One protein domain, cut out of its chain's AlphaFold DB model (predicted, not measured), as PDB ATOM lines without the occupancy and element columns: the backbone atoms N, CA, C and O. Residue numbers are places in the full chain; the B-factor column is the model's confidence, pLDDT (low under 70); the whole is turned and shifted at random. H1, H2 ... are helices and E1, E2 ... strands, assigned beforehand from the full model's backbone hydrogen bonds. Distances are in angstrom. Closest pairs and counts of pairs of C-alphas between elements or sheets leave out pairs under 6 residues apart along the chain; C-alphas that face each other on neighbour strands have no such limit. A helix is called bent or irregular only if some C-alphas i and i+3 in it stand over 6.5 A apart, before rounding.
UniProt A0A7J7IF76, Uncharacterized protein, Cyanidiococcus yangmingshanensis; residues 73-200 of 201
ATOM      1  N   LEU A  73      18.526   7.780  -3.200       95.06
ATOM      2  CA  LEU A  73      19.029   6.694  -4.028       95.06
ATOM      3  C   LEU A  73      20.275   7.189  -4.757       95.06
ATOM      4  O   LEU A  73      20.220   8.200  -5.457       95.06
ATOM      5  N   VAL A  74      21.376   6.466  -4.602       93.88
ATOM      6  CA  VAL A  74      22.690   6.828  -5.128       93.88
ATOM      7  C   VAL A  74      23.221   5.688  -5.991       93.88
ATOM      8  O   VAL A  74      23.135   4.520  -5.602       93.88
ATOM      9  N   GLY A  75      23.734   6.027  -7.171       92.94
ATOM     10  CA  GLY A  75      24.437   5.108  -8.058       92.94
ATOM     11  C   GLY A  75      25.784   4.657  -7.487       92.94
ATOM     12  O   GLY A  75      26.271   5.182  -6.488       92.94
ATOM     13  N   ALA A  76      26.409   3.678  -8.138       90.81
ATOM     14  CA  ALA A  76      27.702   3.138  -7.708       90.81
ATOM     15  C   ALA A  76      28.847   4.170  -7.735       90.81
ATOM     16  O   ALA A  76      29.853   4.003  -7.052       90.81
ATOM     17  N   ASP A  77      28.689   5.219  -8.538       88.81
ATOM     18  CA  ASP A  77      29.616   6.332  -8.734       88.81
ATOM     19  C   ASP A  77      29.402   7.494  -7.745       88.81
ATOM     20  O   ASP A  77      30.100   8.503  -7.828       88.81
ATOM     21  N   GLY A  78      28.438   7.375  -6.826       87.88
ATOM     22  CA  GLY A  78      28.069   8.449  -5.902       87.88
ATOM     23  C   GLY A  78      27.062   9.452  -6.482       87.88
ATOM     24  O   GLY A  78      26.675  10.400  -5.793       87.88
ATOM     25  N   THR A  79      26.591   9.262  -7.720       90.06
ATOM     26  CA  THR A  79      25.592  10.146  -8.332       90.06
ATOM     27  C   THR A  79      24.226   9.944  -7.680       90.06
ATOM     28  O   THR A  79      23.727   8.824  -7.574       90.06
ATOM     29  N   VAL A  80      23.578  11.033  -7.258       91.25
ATOM     30  CA  VAL A  80      22.202  10.986  -6.743       91.25
ATOM     31  C   VAL A  80      21.238  10.759  -7.905       91.25
ATOM     32  O   VAL A  80      21.131  11.602  -8.788       91.25
ATOM     33  N   LEU A  81      20.520   9.636  -7.876       91.62
ATOM     34  CA  LEU A  81      19.523   9.264  -8.885       91.62
ATOM     35  C   LEU A  81      18.116   9.725  -8.498       91.62
ATOM     36  O   LEU A  81      17.331  10.122  -9.348       91.62
ATOM     37  N   LEU A  82      17.779   9.647  -7.208       92.19
ATOM     38  CA  LEU A  82      16.518  10.138  -6.657       92.19
ATOM     39  C   LEU A  82      16.742  10.649  -5.240       92.19
ATOM     40  O   LEU A  82      17.510  10.072  -4.473       92.19
ATOM     41  N   GLN A  83      16.005  11.683  -4.855       92.75
ATOM     42  CA  GLN A  83      15.991  12.168  -3.480       92.75
ATOM     43  C   GLN A  83      14.626  12.748  -3.131       92.75
ATOM     44  O   GLN A  83      13.979  13.398  -3.955       92.75
ATOM     45  N   TYR A  84      14.216  12.555  -1.885       92.38
ATOM     46  CA  TYR A  84      13.028  13.184  -1.328       92.38
ATOM     47  C   TYR A  84      13.320  13.698   0.076       92.38
ATOM     48  O   TYR A  84      13.700  12.924   0.960       92.38
ATOM     49  N   ASN A  85      13.140  15.006   0.284       90.75
ATOM     50  CA  ASN A  85      13.354  15.682   1.571       90.75
ATOM     51  C   ASN A  85      14.717  15.362   2.223       90.75
ATOM     52  O   ASN A  85      14.849  15.325   3.453       90.75
ATOM     53  N   PHE A  86      15.742  15.134   1.400       88.06
ATOM     54  CA  PHE A  86      17.087  14.770   1.831       88.06
ATOM     55  C   PHE A  86      18.056  15.919   1.523       88.06
ATOM     56  O   PHE A  86      18.100  16.439   0.412       88.06
ATOM     57  N   GLY A  87      18.790  16.388   2.536       84.88
ATOM     58  CA  GLY A  87      19.663  17.557   2.404       84.88
ATOM     59  C   GLY A  87      20.988  17.217   1.722       84.88
ATOM     60  O   GLY A  87      21.600  16.198   2.034       84.88
ATOM     61  N   SER A  88      21.491  18.109   0.868       82.06
ATOM     62  CA  SER A  88      22.763  17.922   0.143       82.06
ATOM     63  C   SER A  88      23.972  17.695   1.067       82.06
ATOM     64  O   SER A  88      24.874  16.925   0.745       82.06
ATOM     65  N   ALA A  89      23.975  18.307   2.254       83.94
ATOM     66  CA  ALA A  89      25.007  18.092   3.269       83.94
ATOM     67  C   ALA A  89      25.033  16.651   3.812       83.94
ATOM     68  O   ALA A  89      26.089  16.163   4.198       83.94
ATOM     69  N   TRP A  90      23.885  15.967   3.843       87.25
ATOM     70  CA  TRP A  90      23.802  14.575   4.287       87.25
ATOM     71  C   TRP A  90      24.276  13.612   3.204       87.25
ATOM     72  O   TRP A  90      24.932  12.630   3.529       87.25
ATOM     73  N   VAL A  91      24.015  13.930   1.932       85.81
ATOM     74  CA  VAL A  91      24.517  13.151   0.790       85.81
ATOM     75  C   VAL A  91      26.044  13.091   0.808       85.81
ATOM     76  O   VAL A  91      26.607  12.008   0.736       85.81
ATOM     77  N   LYS A  92      26.726  14.225   1.021       83.06
ATOM     78  CA  LYS A  92      28.202  14.276   1.080       83.06
ATOM     79  C   LYS A  92      28.820  13.386   2.166       83.06
ATOM     80  O   LYS A  92      29.971  12.987   2.045       83.06
ATOM     81  N   GLY A  93      28.093  13.133   3.255       82.56
ATOM     82  CA  GLY A  93      28.551  12.260   4.338       82.56
ATOM     83  C   GLY A  93      28.209  10.784   4.127       82.56
ATOM     84  O   GLY A  93      28.701   9.942   4.880       82.56
ATOM     85  N   LEU A  94      27.367  10.468   3.138       88.62
ATOM     86  CA  LEU A  94      26.800   9.138   2.966       88.62
ATOM     87  C   LEU A  94      27.853   8.116   2.544       88.62
ATOM     88  O   LEU A  94      27.858   7.028   3.103       88.62
ATOM     89  N   ASP A  95      28.779   8.469   1.652       86.81
ATOM     90  CA  ASP A  95      29.794   7.532   1.146       86.81
ATOM     91  C   ASP A  95      30.648   6.946   2.279       86.81
ATOM     92  O   ASP A  95      30.768   5.730   2.427       86.81
ATOM     93  N   ASN A  96      31.156   7.807   3.166       86.44
ATOM     94  CA  ASN A  96      31.936   7.377   4.329       86.44
ATOM     95  C   ASN A  96      31.113   6.506   5.289       86.44
ATOM     96  O   ASN A  96      31.634   5.548   5.874       86.44
ATOM     97  N   ALA A  97      29.829   6.831   5.464       88.00
ATOM     98  CA  ALA A  97      28.930   6.042   6.293       88.00
ATOM     99  C   ALA A  97      28.670   4.662   5.672       88.00
ATOM    100  O   ALA A  97      28.772   3.659   6.369       88.00
ATOM    101  N   VAL A  98      28.401   4.592   4.367       91.12
ATOM    102  CA  VAL A  98      28.174   3.350   3.612       91.12
ATOM    103  C   VAL A  98      29.393   2.436   3.700       91.12
ATOM    104  O   VAL A  98      29.254   1.264   4.050       91.12
ATOM    105  N   GLU A  99      30.590   2.969   3.457       91.38
ATOM    106  CA  GLU A  99      31.832   2.195   3.530       91.38
ATOM    107  C   GLU A  99      32.098   1.648   4.936       91.38
ATOM    108  O   GLU A  99      32.548   0.514   5.092       91.38
ATOM    109  N   THR A 100      31.767   2.409   5.979       93.69
ATOM    110  CA  THR A 100      31.902   1.941   7.366       93.69
ATOM    111  C   THR A 100      30.851   0.880   7.704       93.69
ATOM    112  O   THR A 100      31.181  -0.180   8.238       93.69
ATOM    113  N   LEU A 101      29.586   1.139   7.365       95.19
ATOM    114  CA  LEU A 101      28.450   0.295   7.727       95.19
ATOM    115  C   LEU A 101      28.440  -1.049   6.996       95.19
ATOM    116  O   LEU A 101      27.920  -2.015   7.542       95.19
ATOM    117  N   PHE A 102      29.004  -1.153   5.792       94.19
ATOM    118  CA  PHE A 102      29.050  -2.420   5.053       94.19
ATOM    119  C   PHE A 102      30.389  -3.160   5.145       94.19
ATOM    120  O   PHE A 102      30.482  -4.282   4.649       94.19
ATOM    121  N   ARG A 103      31.397  -2.598   5.825       93.38
ATOM    122  CA  ARG A 103      32.694  -3.262   6.038       93.38
ATOM    123  C   ARG A 103      32.574  -4.510   6.908       93.38
ATOM    124  O   ARG A 103      33.062  -5.575   6.542       93.38
ATOM    125  N   SER A 104      31.959  -4.373   8.078       94.50
ATOM    126  CA  SER A 104      31.753  -5.477   9.013       94.50
ATOM    127  C   SER A 104      30.579  -5.183   9.943       94.50
ATOM    128  O   SER A 104      30.264  -4.025  10.219       94.50
ATOM    129  N   ARG A 105      29.952  -6.240  10.476       95.00
ATOM    130  CA  ARG A 105      28.906  -6.103  11.501       95.00
ATOM    131  C   ARG A 105      29.395  -5.291  12.695       95.00
ATOM    132  O   ARG A 105      28.645  -4.493  13.242       95.00
ATOM    133  N   GLU A 106      30.624  -5.533  13.129       96.38
ATOM    134  CA  GLU A 106      31.150  -4.943  14.354       96.38
ATOM    135  C   GLU A 106      31.460  -3.455  14.186       96.38
ATOM    136  O   GLU A 106      31.120  -2.657  15.059       96.38
ATOM    137  N   ASP A 107      32.006  -3.065  13.033       95.94
ATOM    138  CA  ASP A 107      32.200  -1.655  12.695       95.94
ATOM    139  C   ASP A 107      30.865  -0.934  12.550       95.94
ATOM    140  O   ASP A 107      30.715   0.163  13.081       95.94
ATOM    141  N   ALA A 108      29.871  -1.571  11.925       95.94
ATOM    142  CA  ALA A 108      28.541  -0.994  11.791       95.94
ATOM    143  C   ALA A 108      27.881  -0.735  13.153       95.94
ATOM    144  O   ALA A 108      27.408   0.369  13.416       95.94
ATOM    145  N   MET A 109      27.891  -1.737  14.036       95.56
ATOM    146  CA  MET A 109      27.310  -1.643  15.381       95.56
ATOM    147  C   MET A 109      28.011  -0.590  16.243       95.56
ATOM    148  O   MET A 109      27.360   0.081  17.037       95.56
ATOM    149  N   ARG A 110      29.332  -0.432  16.085       96.06
ATOM    150  CA  ARG A 110      30.126   0.551  16.833       96.06
ATOM    151  C   ARG A 110      29.965   1.972  16.296       96.06
ATOM    152  O   ARG A 110      29.965   2.914  17.079       96.06
ATOM    153  N   ALA A 111      29.907   2.126  14.977       95.25
ATOM    154  CA  ALA A 111      29.917   3.431  14.327       95.25
ATOM    155  C   ALA A 111      28.534   4.080  14.259       95.25
ATOM    156  O   ALA A 111      28.450   5.304  14.324       95.25
ATOM    157  N   GLY A 112      27.468   3.288  14.098       95.50
ATOM    158  CA  GLY A 112      26.143   3.825  13.806       95.50
ATOM    159  C   GLY A 112      26.077   4.543  12.450       95.50
ATOM    160  O   GLY A 112      27.021   4.534  11.658       95.50
ATOM    161  N   LEU A 113      24.943   5.183  12.174       95.31
ATOM    162  CA  LEU A 113      24.787   6.080  11.029       95.31
ATOM    163  C   LEU A 113      24.805   7.534  11.514       95.31
ATOM    164  O   LEU A 113      23.932   7.951  12.275       95.31
ATOM    165  N   GLN A 114      25.765   8.322  11.029       93.31
ATOM    166  CA  GLN A 114      25.845   9.757  11.301       93.31
ATOM    167  C   GLN A 114      25.372  10.565  10.085       93.31
ATOM    168  O   GLN A 114      25.979  10.507   9.020       93.31
ATOM    169  N   LEU A 115      24.322  11.373  10.255       90.44
ATOM    170  CA  LEU A 115      23.800  12.294   9.240       90.44
ATOM    171  C   LEU A 115      23.759  13.720   9.801       90.44
ATOM    172  O   LEU A 115      22.838  14.111  10.525       90.44
ATOM    173  N   GLY A 116      24.781  14.520   9.489       87.56
ATOM    174  CA  GLY A 116      24.948  15.851  10.078       87.56
ATOM    175  C   GLY A 116      25.094  15.763  11.600       87.56
ATOM    176  O   GLY A 116      25.992  15.090  12.091       87.56
ATOM    177  N   SER A 117      24.202  16.407  12.356       88.50
ATOM    178  CA  SER A 117      24.162  16.329  13.827       88.50
ATOM    179  C   SER A 117      23.351  15.146  14.375       88.50
ATOM    180  O   SER A 117      23.216  15.004  15.589       88.50
ATOM    181  N   ARG A 118      22.777  14.301  13.508       90.75
ATOM    182  CA  ARG A 118      21.933  13.170  13.910       90.75
ATOM    183  C   ARG A 118      22.737  11.877  13.918       90.75
ATOM    184  O   ARG A 118      23.334  11.528  12.905       90.75
ATOM    185  N   HIS A 119      22.674  11.166  15.037       93.56
ATOM    186  CA  HIS A 119      23.235   9.830  15.196       93.56
ATOM    187  C   HIS A 119      22.113   8.796  15.294       93.56
ATOM    188  O   HIS A 119      21.131   9.037  16.004       93.56
ATOM    189  N   TYR A 120      22.260   7.675  14.596       94.00
ATOM    190  CA  TYR A 120      21.352   6.535  14.658       94.00
ATOM    191  C   TYR A 120      22.129   5.283  15.055       94.00
ATOM    192  O   TYR A 120      23.115   4.929  14.405       94.00
ATOM    193  N   ASP A 121      21.635   4.584  16.069       94.75
ATOM    194  CA  ASP A 121      22.199   3.318  16.515       94.75
ATOM    195  C   ASP A 121      21.816   2.216  15.530       94.75
ATOM    196  O   ASP A 121      20.650   2.094  15.131       94.75
ATOM    197  N   VAL A 122      22.786   1.388  15.148       94.62
ATOM    198  CA  VAL A 122      22.540   0.207  14.315       94.62
ATOM    199  C   VAL A 122      21.965  -0.895  15.194       94.62
ATOM    200  O   VAL A 122      22.516  -1.243  16.231       94.62
ATOM    201  N   HIS A 123      20.841  -1.457  14.763       91.31
ATOM    202  CA  HIS A 123      20.159  -2.532  15.480       91.31
ATOM    203  C   HIS A 123      20.333  -3.873  14.787       91.31
ATOM    204  O   HIS A 123      20.465  -4.915  15.433       91.31
ATOM    205  N   CYS A 124      20.311  -3.858  13.457       91.25
ATOM    206  CA  CYS A 124      20.425  -5.054  12.654       91.25
ATOM    207  C   CYS A 124      21.351  -4.803  11.474       91.25
ATOM    208  O   CYS A 124      21.340  -3.747  10.843       91.25
ATOM    209  N   TRP A 125      22.152  -5.822  11.195       93.69
ATOM    210  CA  TRP A 125      23.127  -5.828  10.127       93.69
ATOM    211  C   TRP A 125      23.043  -7.180   9.441       93.69
ATOM    212  O   TRP A 125      23.256  -8.217  10.074       93.69
ATOM    213  N   TYR A 126      22.709  -7.153   8.162       90.19
ATOM    214  CA  TYR A 126      22.597  -8.322   7.318       90.19
ATOM    215  C   TYR A 126      23.648  -8.213   6.213       90.19
ATOM    216  O   TYR A 126      23.621  -7.251   5.433       90.19
ATOM    217  N   PRO A 127      24.577  -9.184   6.133       87.56
ATOM    218  CA  PRO A 127      25.575  -9.203   5.076       87.56
ATOM    219  C   PRO A 127      24.905  -9.379   3.714       87.56
ATOM    220  O   PRO A 127      23.711  -9.655   3.609       87.56
ATOM    221  N   LEU A 128      25.705  -9.273   2.654       83.75
ATOM    222  CA  LEU A 128      25.280  -9.573   1.291       83.75
ATOM    223  C   LEU A 128      24.793 -11.032   1.174       83.75
ATOM    224  O   LEU A 128      25.585 -11.950   0.941       83.75
ATOM    225  N   THR A 129      23.489 -11.262   1.317       72.62
ATOM    226  CA  THR A 129      22.906 -12.602   1.183       72.62
ATOM    227  C   THR A 129      22.833 -12.985  -0.288       72.62
ATOM    228  O   THR A 129      22.363 -12.203  -1.111       72.62
ATOM    229  N   SER A 130      23.338 -14.172  -0.622       56.12
ATOM    230  CA  SER A 130      23.258 -14.728  -1.971       56.12
ATOM    231  C   SER A 130      21.946 -15.483  -2.129       56.12
ATOM    232  O   SER A 130      21.742 -16.481  -1.447       56.12
ATOM    233  N   ASP A 131      21.112 -15.052  -3.066       61.00
ATOM    234  CA  ASP A 131      20.173 -15.939  -3.747       61.00
ATOM    235  C   ASP A 131      20.611 -16.003  -5.217       61.00
ATOM    236  O   ASP A 131      21.117 -15.018  -5.749       61.00
ATOM    237  N   ARG A 132      20.528 -17.170  -5.860       58.69
ATOM    238  CA  ARG A 132      21.071 -17.381  -7.218       58.69
ATOM    239  C   ARG A 132      20.254 -16.679  -8.308       58.69
ATOM    240  O   ARG A 132      20.701 -16.649  -9.451       58.69
ATOM    241  N   TYR A 133      19.082 -16.145  -7.964       61.38
ATOM    242  CA  TYR A 133      18.111 -15.612  -8.922       61.38
ATOM    243  C   TYR A 133      17.673 -14.169  -8.648       61.38
ATOM    244  O   TYR A 133      16.889 -13.623  -9.418       61.38
ATOM    245  N   GLU A 134      18.189 -13.533  -7.596       72.88
ATOM    246  CA  GLU A 134      17.861 -12.149  -7.251       72.88
ATOM    247  C   GLU A 134      19.135 -11.336  -7.023       72.88
ATOM    248  O   GLU A 134      20.116 -11.881  -6.507       72.88
ATOM    249  N   PRO A 135      19.134 -10.032  -7.364       70.81
ATOM    250  CA  PRO A 135      20.284  -9.191  -7.092       70.81
ATOM    251  C   PRO A 135      20.584  -9.191  -5.596       70.81
ATOM    252  O   PRO A 135      19.692  -9.022  -4.752       70.81
ATOM    253  N   ARG A 136      21.859  -9.381  -5.259       87.69
ATOM    254  CA  ARG A 136      22.262  -9.514  -3.858       87.69
ATOM    255  C   ARG A 136      22.204  -8.155  -3.171       87.69
ATOM    256  O   ARG A 136      22.699  -7.162  -3.699       87.69
ATOM    257  N   ILE A 137      21.612  -8.117  -1.976       90.50
ATOM    258  CA  ILE A 137      21.442  -6.892  -1.186       90.50
ATOM    259  C   ILE A 137      22.019  -7.107   0.212       90.50
ATOM    260  O   ILE A 137      21.651  -8.056   0.904       90.50
ATOM    261  N   SER A 138      22.913  -6.214   0.628       92.25
ATOM    262  CA  SER A 138      23.287  -6.016   2.027       92.25
ATOM    263  C   SER A 138      22.357  -4.993   2.656       92.25
ATOM    264  O   SER A 138      21.936  -4.041   1.998       92.25
ATOM    265  N   LEU A 139      22.048  -5.169   3.938       93.06
ATOM    266  CA  LEU A 139      21.063  -4.343   4.621       93.06
ATOM    267  C   LEU A 139      21.524  -3.995   6.035       93.06
ATOM    268  O   LEU A 139      21.874  -4.872   6.818       93.06
ATOM    269  N   VAL A 140      21.440  -2.717   6.383       94.75
ATOM    270  CA  VAL A 140      21.643  -2.210   7.740       94.75
ATOM    271  C   VAL A 140      20.428  -1.387   8.127       94.75
ATOM    272  O   VAL A 140      19.960  -0.571   7.339       94.75
ATOM    273  N   TYR A 141      19.900  -1.582   9.330       93.12
ATOM    274  CA  TYR A 141      18.850  -0.711   9.845       93.12
ATOM    275  C   TYR A 141      18.968  -0.510  11.346       93.12
ATOM    276  O   TYR A 141      19.609  -1.271  12.079       93.12
ATOM    277  N   GLY A 142      18.330   0.555  11.800       92.31
ATOM    278  CA  GLY A 142      18.450   1.012  13.166       92.31
ATOM    279  C   GLY A 142      17.543   2.190  13.444       92.31
ATOM    280  O   GLY A 142      16.576   2.439  12.719       92.31
ATOM    281  N   ARG A 143      17.831   2.910  14.524       91.88
ATOM    282  CA  ARG A 143      16.964   3.995  14.978       91.88
ATOM    283  C   ARG A 143      17.718   5.071  15.736       91.88
ATOM    284  O   ARG A 143      18.794   4.854  16.273       91.88
ATOM    285  N   ARG A 144      17.077   6.227  15.828       91.69
ATOM    286  CA  ARG A 144      17.410   7.317  16.733       91.69
ATOM    287  C   ARG A 144      16.205   7.564  17.630       91.69
ATOM    288  O   ARG A 144      15.150   7.975  17.145       91.69
ATOM    289  N   GLY A 145      16.376   7.356  18.931       86.69
ATOM    290  CA  GLY A 145      15.309   7.478  19.926       86.69
ATOM    291  C   GLY A 145      14.840   6.126  20.466       86.69
ATOM    292  O   GLY A 145      15.574   5.139  20.454       86.69
ATOM    293  N   SER A 146      13.612   6.093  20.979       79.00
ATOM    294  CA  SER A 146      13.008   4.911  21.600       79.00
ATOM    295  C   SER A 146      12.219   4.074  20.584       79.00
ATOM    296  O   SER A 146      12.091   4.434  19.416       79.00
ATOM    297  N   ALA A 147      11.658   2.945  21.027       69.19
ATOM    298  CA  ALA A 147      10.785   2.119  20.188       69.19
ATOM    299  C   ALA A 147       9.501   2.848  19.759       69.19
ATOM    300  O   ALA A 147       9.030   2.646  18.646       69.19
ATOM    301  N   ILE A 148       8.965   3.709  20.628       72.88
ATOM    302  CA  ILE A 148       7.664   4.374  20.449       72.88
ATOM    303  C   ILE A 148       7.791   5.832  19.989       72.88
ATOM    304  O   ILE A 148       6.814   6.443  19.569       72.88
ATOM    305  N   SER A 149       8.994   6.406  20.055       79.12
ATOM    306  CA  SER A 149       9.259   7.794  19.678       79.12
ATOM    307  C   SER A 149      10.625   7.918  19.019       79.12
ATOM    308  O   SER A 149      11.638   7.583  19.635       79.12
ATOM    309  N   GLY A 150      10.683   8.469  17.812       85.75
ATOM    310  CA  GLY A 150      11.950   8.695  17.126       85.75
ATOM    311  C   GLY A 150      11.866   8.467  15.627       85.75
ATOM    312  O   GLY A 150      10.784   8.455  15.035       85.75
ATOM    313  N   GLU A 151      13.037   8.285  15.033       88.81
ATOM    314  CA  GLU A 151      13.214   8.026  13.608       88.81
ATOM    315  C   GLU A 151      13.904   6.671  13.428       88.81
ATOM    316  O   GLU A 151      14.841   6.343  14.156       88.81
ATOM    317  N   GLY A 152      13.438   5.887  12.463       90.25
ATOM    318  CA  GLY A 152      14.136   4.698  11.981       90.25
ATOM    319  C   GLY A 152      14.971   5.035  10.750       90.25
ATOM    320  O   GLY A 152      14.682   6.012  10.054       90.25
ATOM    321  N   PHE A 153      15.972   4.213  10.455       93.12
ATOM    322  CA  PHE A 153      16.637   4.236   9.156       93.12
ATOM    323  C   PHE A 153      16.779   2.829   8.596       93.12
ATOM    324  O   PHE A 153      16.961   1.875   9.350       93.12
ATOM    325  N   GLY A 154      16.743   2.725   7.274       93.50
ATOM    326  CA  GLY A 154      17.156   1.555   6.518       93.50
ATOM    327  C   GLY A 154      18.166   1.978   5.459       93.50
ATOM    328  O   GLY A 154      17.946   2.955   4.750       93.50
ATOM    329  N   LEU A 155      19.272   1.253   5.367       95.31
ATOM    330  CA  LEU A 155      20.306   1.431   4.361       95.31
ATOM    331  C   LEU A 155      20.511   0.099   3.647       95.31
ATOM    332  O   LEU A 155      20.942  -0.879   4.259       95.31
ATOM    333  N   GLY A 156      20.186   0.053   2.361       94.88
ATOM    334  CA  GLY A 156      20.420  -1.109   1.513       94.88
ATOM    335  C   GLY A 156      21.466  -0.810   0.447       94.88
ATOM    336  O   GLY A 156      21.408   0.245  -0.183       94.88
ATOM    337  N   ARG A 157      22.391  -1.747   0.224       94.62
ATOM    338  CA  ARG A 157      23.374  -1.702  -0.867       94.62
ATOM    339  C   ARG A 157      23.246  -2.958  -1.711       94.62
ATOM    340  O   ARG A 157      23.335  -4.070  -1.188       94.62
ATOM    341  N   ARG A 158      23.012  -2.776  -3.004       93.44
ATOM    342  CA  ARG A 158      22.966  -3.850  -3.993       93.44
ATOM    343  C   ARG A 158      24.376  -4.156  -4.500       93.44
ATOM    344  O   ARG A 158      25.272  -3.320  -4.395       93.44
ATOM    345  N   GLU A 159      24.593  -5.362  -5.013       91.19
ATOM    346  CA  GLU A 159      25.917  -5.817  -5.469       91.19
ATOM    347  C   GLU A 159      26.523  -4.984  -6.606       91.19
ATOM    348  O   GLU A 159      27.742  -4.899  -6.710       91.19
ATOM    349  N   ASP A 160      25.687  -4.329  -7.411       91.38
ATOM    350  CA  ASP A 160      26.105  -3.399  -8.462       91.38
ATOM    351  C   ASP A 160      26.469  -2.003  -7.929       91.38
ATOM    352  O   ASP A 160      26.790  -1.113  -8.709       91.38
ATOM    353  N   GLY A 161      26.426  -1.798  -6.609       91.88
ATOM    354  CA  GLY A 161      26.764  -0.541  -5.945       91.88
ATOM    355  C   GLY A 161      25.582   0.406  -5.735       91.88
ATOM    356  O   GLY A 161      25.746   1.398  -5.023       91.88
ATOM    357  N   LEU A 162      24.391   0.097  -6.265       94.25
ATOM    358  CA  LEU A 162      23.199   0.914  -6.042       94.25
ATOM    359  C   LEU A 162      22.854   0.951  -4.547       94.25
ATOM    360  O   LEU A 162      22.651  -0.089  -3.913       94.25
ATOM    361  N   THR A 163      22.766   2.156  -3.988       95.44
ATOM    362  CA  THR A 163      22.586   2.369  -2.551       95.44
ATOM    363  C   THR A 163      21.339   3.199  -2.283       95.44
ATOM    364  O   THR A 163      21.186   4.294  -2.813       95.44
ATOM    365  N   LEU A 164      20.444   2.691  -1.435       95.56
ATOM    366  CA  LEU A 164      19.237   3.391  -0.996       95.56
ATOM    367  C   LEU A 164      19.283   3.584   0.517       95.56
ATOM    368  O   LEU A 164      19.344   2.610   1.270       95.56
ATOM    369  N   LEU A 165      19.201   4.838   0.946       95.38
ATOM    370  CA  LEU A 165      18.976   5.214   2.335       95.38
ATOM    371  C   LEU A 165      17.558   5.750   2.477       95.38
ATOM    372  O   LEU A 165      17.178   6.690   1.783       95.38
ATOM    373  N   VAL A 166      16.813   5.203   3.429       94.00
ATOM    374  CA  VAL A 166      15.479   5.671   3.794       94.00
ATOM    375  C   VAL A 166      15.421   5.979   5.283       94.00
ATOM    376  O   VAL A 166      15.950   5.236   6.108       94.00
ATOM    377  N   LEU A 167      14.756   7.079   5.628       91.81
ATOM    378  CA  LEU A 167      14.385   7.436   6.989       91.81
ATOM    379  C   LEU A 167      12.873   7.302   7.157       91.81
ATOM    380  O   LEU A 167      12.097   7.774   6.322       91.81
ATOM    381  N   PHE A 168      12.466   6.705   8.272       86.62
ATOM    382  CA  PHE A 168      11.071   6.437   8.609       86.62
ATOM    383  C   PHE A 168      10.694   7.157   9.904       86.62
ATOM    384  O   PHE A 168      11.536   7.359  10.787       86.62
ATOM    385  N   ARG A 169       9.420   7.525  10.050       79.69
ATOM    386  CA  ARG A 169       8.876   8.004  11.329       79.69
ATOM    387  C   ARG A 169       8.320   6.812  12.095       79.69
ATOM    388  O   ARG A 169       7.710   5.948  11.485       79.69
ATOM    389  N   PHE A 170       8.509   6.806  13.414       70.06
ATOM    390  CA  PHE A 170       8.050   5.744  14.319       70.06
ATOM    391  C   PHE A 170       8.714   4.383  14.036       70.06
ATOM    392  O   PHE A 170       8.263   3.625  13.179       70.06
ATOM    393  N   PRO A 171       9.772   4.021  14.787       59.38
ATOM    394  CA  PRO A 171      10.564   2.816  14.529       59.38
ATOM    395  C   PRO A 171       9.790   1.488  14.545       59.38
ATOM    396  O   PRO A 171      10.317   0.488  14.069       59.38
ATOM    397  N   VAL A 172       8.555   1.443  15.050       59.94
ATOM    398  CA  VAL A 172       7.693   0.248  14.977       59.94
ATOM    399  C   VAL A 172       7.376  -0.140  13.526       59.94
ATOM    400  O   VAL A 172       7.297  -1.324  13.218       59.94
ATOM    401  N   LEU A 173       7.313   0.827  12.605       61.97
ATOM    402  CA  LEU A 173       7.068   0.581  11.177       61.97
ATOM    403  C   LEU A 173       8.316   0.089  10.419       61.97
ATOM    404  O   LEU A 173       8.262  -0.161   9.217       61.97
ATOM    405  N   THR A 174       9.458  -0.073  11.102       66.81
ATOM    406  CA  THR A 174      10.740  -0.397  10.454       66.81
ATOM    407  C   THR A 174      10.701  -1.733   9.715       66.81
ATOM    408  O   THR A 174      11.333  -1.843   8.674       66.81
ATOM    409  N   ALA A 175       9.955  -2.738  10.189       70.62
ATOM    410  CA  ALA A 175       9.917  -4.051   9.537       70.62
ATOM    411  C   ALA A 175       9.303  -3.987   8.124       70.62
ATOM    412  O   ALA A 175       9.927  -4.427   7.156       70.62
ATOM    413  N   GLU A 176       8.122  -3.378   7.991       81.00
ATOM    414  CA  GLU A 176       7.450  -3.184   6.700       81.00
ATOM    415  C   GLU A 176       8.244  -2.243   5.794       81.00
ATOM    416  O   GLU A 176       8.428  -2.505   4.601       81.00
ATOM    417  N   ALA A 177       8.782  -1.168   6.365       80.75
ATOM    418  CA  ALA A 177       9.508  -0.178   5.595       80.75
ATOM    419  C   ALA A 177      10.839  -0.736   5.050       80.75
ATOM    420  O   ALA A 177      11.202  -0.481   3.900       80.75
ATOM    421  N   VAL A 178      11.521  -1.585   5.824       82.00
ATOM    422  CA  VAL A 178      12.705  -2.341   5.392       82.00
ATOM    423  C   VAL A 178      12.355  -3.375   4.322       82.00
ATOM    424  O   VAL A 178      13.088  -3.495   3.338       82.00
ATOM    425  N   ALA A 179      11.241  -4.102   4.466       85.00
ATOM    426  CA  ALA A 179      10.783  -5.051   3.449       85.00
ATOM    427  C   ALA A 179      10.484  -4.343   2.118       85.00
ATOM    428  O   ALA A 179      10.962  -4.767   1.063       85.00
ATOM    429  N   THR A 180       9.787  -3.211   2.187       88.94
ATOM    430  CA  THR A 180       9.454  -2.358   1.042       88.94
ATOM    431  C   THR A 180      10.703  -1.784   0.379       88.94
ATOM    432  O   THR A 180      10.855  -1.873  -0.837       88.94
ATOM    433  N   MET A 181      11.651  -1.268   1.166       90.75
ATOM    434  CA  MET A 181      12.944  -0.788   0.674       90.75
ATOM    435  C   MET A 181      13.722  -1.901  -0.037       90.75
ATOM    436  O   MET A 181      14.246  -1.698  -1.133       90.75
ATOM    437  N   ARG A 182      13.772  -3.099   0.557       88.50
ATOM    438  CA  ARG A 182      14.444  -4.257  -0.042       88.50
ATOM    439  C   ARG A 182      13.775  -4.660  -1.355       88.50
ATOM    440  O   ARG A 182      14.482  -4.935  -2.319       88.50
ATOM    441  N   ALA A 183      12.446  -4.689  -1.409       89.50
ATOM    442  CA  ALA A 183      11.703  -4.991  -2.629       89.50
ATOM    443  C   ALA A 183      11.956  -3.940  -3.722       89.50
ATOM    444  O   ALA A 183      12.205  -4.308  -4.869       89.50
ATOM    445  N   PHE A 184      11.967  -2.653  -3.368       91.69
ATOM    446  CA  PHE A 184      12.299  -1.571  -4.293       91.69
ATOM    447  C   PHE A 184      13.708  -1.747  -4.873       91.69
ATOM    448  O   PHE A 184      13.867  -1.764  -6.090       91.69
ATOM    449  N   LEU A 185      14.722  -1.963  -4.028       91.06
ATOM    450  CA  LEU A 185      16.105  -2.158  -4.477       91.06
ATOM    451  C   LEU A 185      16.277  -3.358  -5.416       91.06
ATOM    452  O   LEU A 185      17.110  -3.297  -6.318       91.06
ATOM    453  N   ARG A 186      15.501  -4.436  -5.245       89.38
ATOM    454  CA  ARG A 186      15.563  -5.593  -6.155       89.38
ATOM    455  C   ARG A 186      15.092  -5.257  -7.566       89.38
ATOM    456  O   ARG A 186      15.680  -5.735  -8.525       89.38
ATOM    457  N   HIS A 187      14.054  -4.434  -7.686       89.44
ATOM    458  CA  HIS A 187      13.390  -4.167  -8.966       89.44
ATOM    459  C   HIS A 187      13.799  -2.833  -9.600       89.44
ATOM    460  O   HIS A 187      13.477  -2.577 -10.756       89.44
ATOM    461  N   CYS A 188      14.501  -1.974  -8.859       88.81
ATOM    462  CA  CYS A 188      14.933  -0.673  -9.342       88.81
ATOM    463  C   CYS A 188      15.930  -0.818 -10.500       88.81
ATOM    464  O   CYS A 188      16.991  -1.429 -10.349       88.81
ATOM    465  N   GLN A 189      15.615  -0.210 -11.640       88.25
ATOM    466  CA  GLN A 189      16.503  -0.118 -12.796       88.25
ATOM    467  C   GLN A 189      16.999   1.329 -12.920       88.25
ATOM    468  O   GLN A 189      16.200   2.194 -13.281       88.25
ATOM    469  N   PRO A 190      18.277   1.617 -12.600       83.38
ATOM    470  CA  PRO A 190      18.821   2.978 -12.617       83.38
ATOM    471  C   PRO A 190      18.611   3.705 -13.950       83.38
ATOM    472  O   PRO A 190      18.178   4.854 -13.953       83.38
ATOM    473  N   ASP A 191      18.802   3.006 -15.072       82.44
ATOM    474  CA  ASP A 191      18.681   3.578 -16.421       82.44
ATOM    475  C   ASP A 191      17.272   4.124 -16.714       82.44
ATOM    476  O   ASP A 191      17.103   5.146 -17.386       82.44
ATOM    477  N   ALA A 192      16.243   3.472 -16.163       78.00
ATOM    478  CA  ALA A 192      14.855   3.898 -16.312       78.00
ATOM    479  C   ALA A 192      14.552   5.185 -15.525       78.00
ATOM    480  O   ALA A 192      13.660   5.943 -15.906       78.00
ATOM    481  N   LEU A 193      15.298   5.454 -14.447       77.69
ATOM    482  CA  LEU A 193      15.137   6.665 -13.641       77.69
ATOM    483  C   LEU A 193      15.713   7.880 -14.369       77.69
ATOM    484  O   LEU A 193      15.040   8.904 -14.470       77.69
ATOM    485  N   THR A 194      16.895   7.737 -14.970       66.56
ATOM    486  CA  THR A 194      17.554   8.809 -15.733       66.56
ATOM    487  C   THR A 194      16.824   9.167 -17.030       66.56
ATOM    488  O   THR A 194      16.810  10.327 -17.434       66.56
ATOM    489  N   ALA A 195      16.163   8.199 -17.678       59.28
ATOM    490  CA  ALA A 195      15.384   8.442 -18.897       59.28
ATOM    491  C   ALA A 195      14.086   9.234 -18.643       59.28
ATOM    492  O   ALA A 195      13.575   9.905 -19.538       59.28
ATOM    493  N   SER A 196      13.545   9.170 -17.423       55.06
ATOM    494  CA  SER A 196      12.318   9.889 -17.065       55.06
ATOM    495  C   SER A 196      12.524  11.398 -16.887       55.06
ATOM    496  O   SER A 196      11.574  12.161 -17.048       55.06
ATOM    497  N   GLU A 197      13.759  11.841 -16.626       50.22
ATOM    498  CA  GLU A 197      14.102  13.264 -16.511       50.22
ATOM    499  C   GLU A 197      14.393  13.915 -17.869       50.22
ATOM    500  O   GLU A 197      14.129  15.100 -18.052       50.22
ATOM    501  N   SER A 198      14.877  13.150 -18.854       46.66
ATOM    502  CA  SER A 198      15.170  13.657 -20.202       46.66
ATOM    503  C   SER A 198      13.947  13.733 -21.122       46.66
ATOM    504  O   SER A 198      13.992  14.429 -22.132       46.66
ATOM    505  N   ALA A 199      12.843  13.067 -20.771       44.88
ATOM    506  CA  ALA A 199      11.571  13.146 -21.496       44.88
ATOM    507  C   ALA A 199      10.682  14.331 -21.063       44.88
ATOM    508  O   ALA A 199       9.569  14.484 -21.564       44.88
ATOM    509  N   GLY A 200      11.152  15.148 -20.119       47.91
ATOM    510  CA  GLY A 200      10.440  16.309 -19.606       47.91
ATOM    511  C   GLY A 200      11.126  17.620 -19.957       47.91
ATOM    512  O   GLY A 200      11.578  18.279 -19.034       47.91
TER     513      GLY A 200
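AT A GLANCE: This is residues 73 to 200 of the 201 residues of an uncharacterized protein of Cyanidiococcus yangmingshanensis (UniProt A0A7J7IF76). A twisted sheet of five antiparallel strands, curled like part of a barrel, has helices over both faces: the long H3 covers one face, and the helical hairpin of H1 and H2 covers the opposite face. The short strand E1 lies near edge strand E6, with H4 beyond it, and the end of H4 with the residues after it, 195 to 200, sticks out from the body. The printed part has 128 residues, with six named strands and four named helices in the order E1 H1 H2 E2 E3 E4 E5 E6 H3 H4. The sheet's order is E2 - E3 - E4 - E5 - E6, and the class is mixed, helices and strands. The whole is compact, with a radius of gyration of the C-alphas of 14.4 A and spans of 43 by 35 by 26 A.

HOW THE PARTS SIT: E1, residues 80 to 84, pairs with no named strand; it is near E6, residues 163 to 169, with 9 pairs of C-alphas within 10 A. H1, residues 88 to 103, and H2, residues 105 to 111, form a helical hairpin. They touch, H1 with residues 100 to 102 alone, and the closest C-alphas, of Leu 101 and Ala 108, are 4.3 A apart; the tilt is steep, 38 degrees, opposite ways. E2, residues 113 to 115, E3, residues 118 to 131, E4, residues 134 to 145, E5, residues 150 to 158, and E6 form a meander, each strand the antiparallel neighbour of the one before. In the hairpin of E2 and E3, N 113 and O 120 are within hydrogen-bond range at 2.9 A. E3 bends by 63 degrees at residue 121; its pairing is staggered, with E2 over residues 118 to 120 and with E4 over 121 to 131. N 126 and O 139 are 2.8 A apart across E3 and E4, N 140 and O 155 2.9 A across E4 and E5, and N 166 and O 154 2.8 A across E5 and E6. H1 is on the sheet; its closest C-alpha pair with E2 is Trp 90 and Leu 115, 5.5 A. H2 is on the same face as H1, at a height over the sheet of 8.0 A; it lies over E4 and runs slantwise to it, at 34 degrees on the local plane. H3, residues 171 to 187, is on the opposite face, and its closest C-alpha pair with E5 is Gly 152 and Pro 171, 4.8 A. H4, residues 190 to 198, is not on the sheet and is apart from H3; the closest C-alphas of E1 and H4, those of Leu 81 and Leu 193, are 7.0 A apart. In H2 every O i to N i+4 pair is within hydrogen-bond range; the counts are 9 of 12 in H1, 11 of 13 in H3 and 2 of 5 in H4, where 2 of 6 O i to N i+3 pairs are within range.

IN THESE COORDINATES: E1 begins at C-alpha 80 (22.202, 10.986, -6.743). H1 measures 24.1 A from first to last C-alpha, with a kink of 39 degrees near residue 96; it is irregular, but only just, with C-alphas 92 and 95 6.9 A apart. H2 measures 10.0 A and E2 6.5 A. E3, from C-alpha 118 (21.933, 13.170, 13.910), measures 34.1 A, E4 33.6 A, E5 26.9 A and E6 20.3 A. H3 measures 24.7 A, with a kink of 30 degrees near residue 178; it is irregular, with C-alphas 172 and 175 7.3 A apart. H4 ends at C-alpha 198 (15.170, 13.657, -20.202).

THE WHOLE: The two C-alphas farthest apart, those of Glu 106 and Gly 200, are 45.1 A apart. The printed part has no cut, and each link between successive named elements is tight. The mean pLDDT of the printed part is 85.2; residues 130 to 133, 147, 171 to 174 and 194 to 200 are under 70.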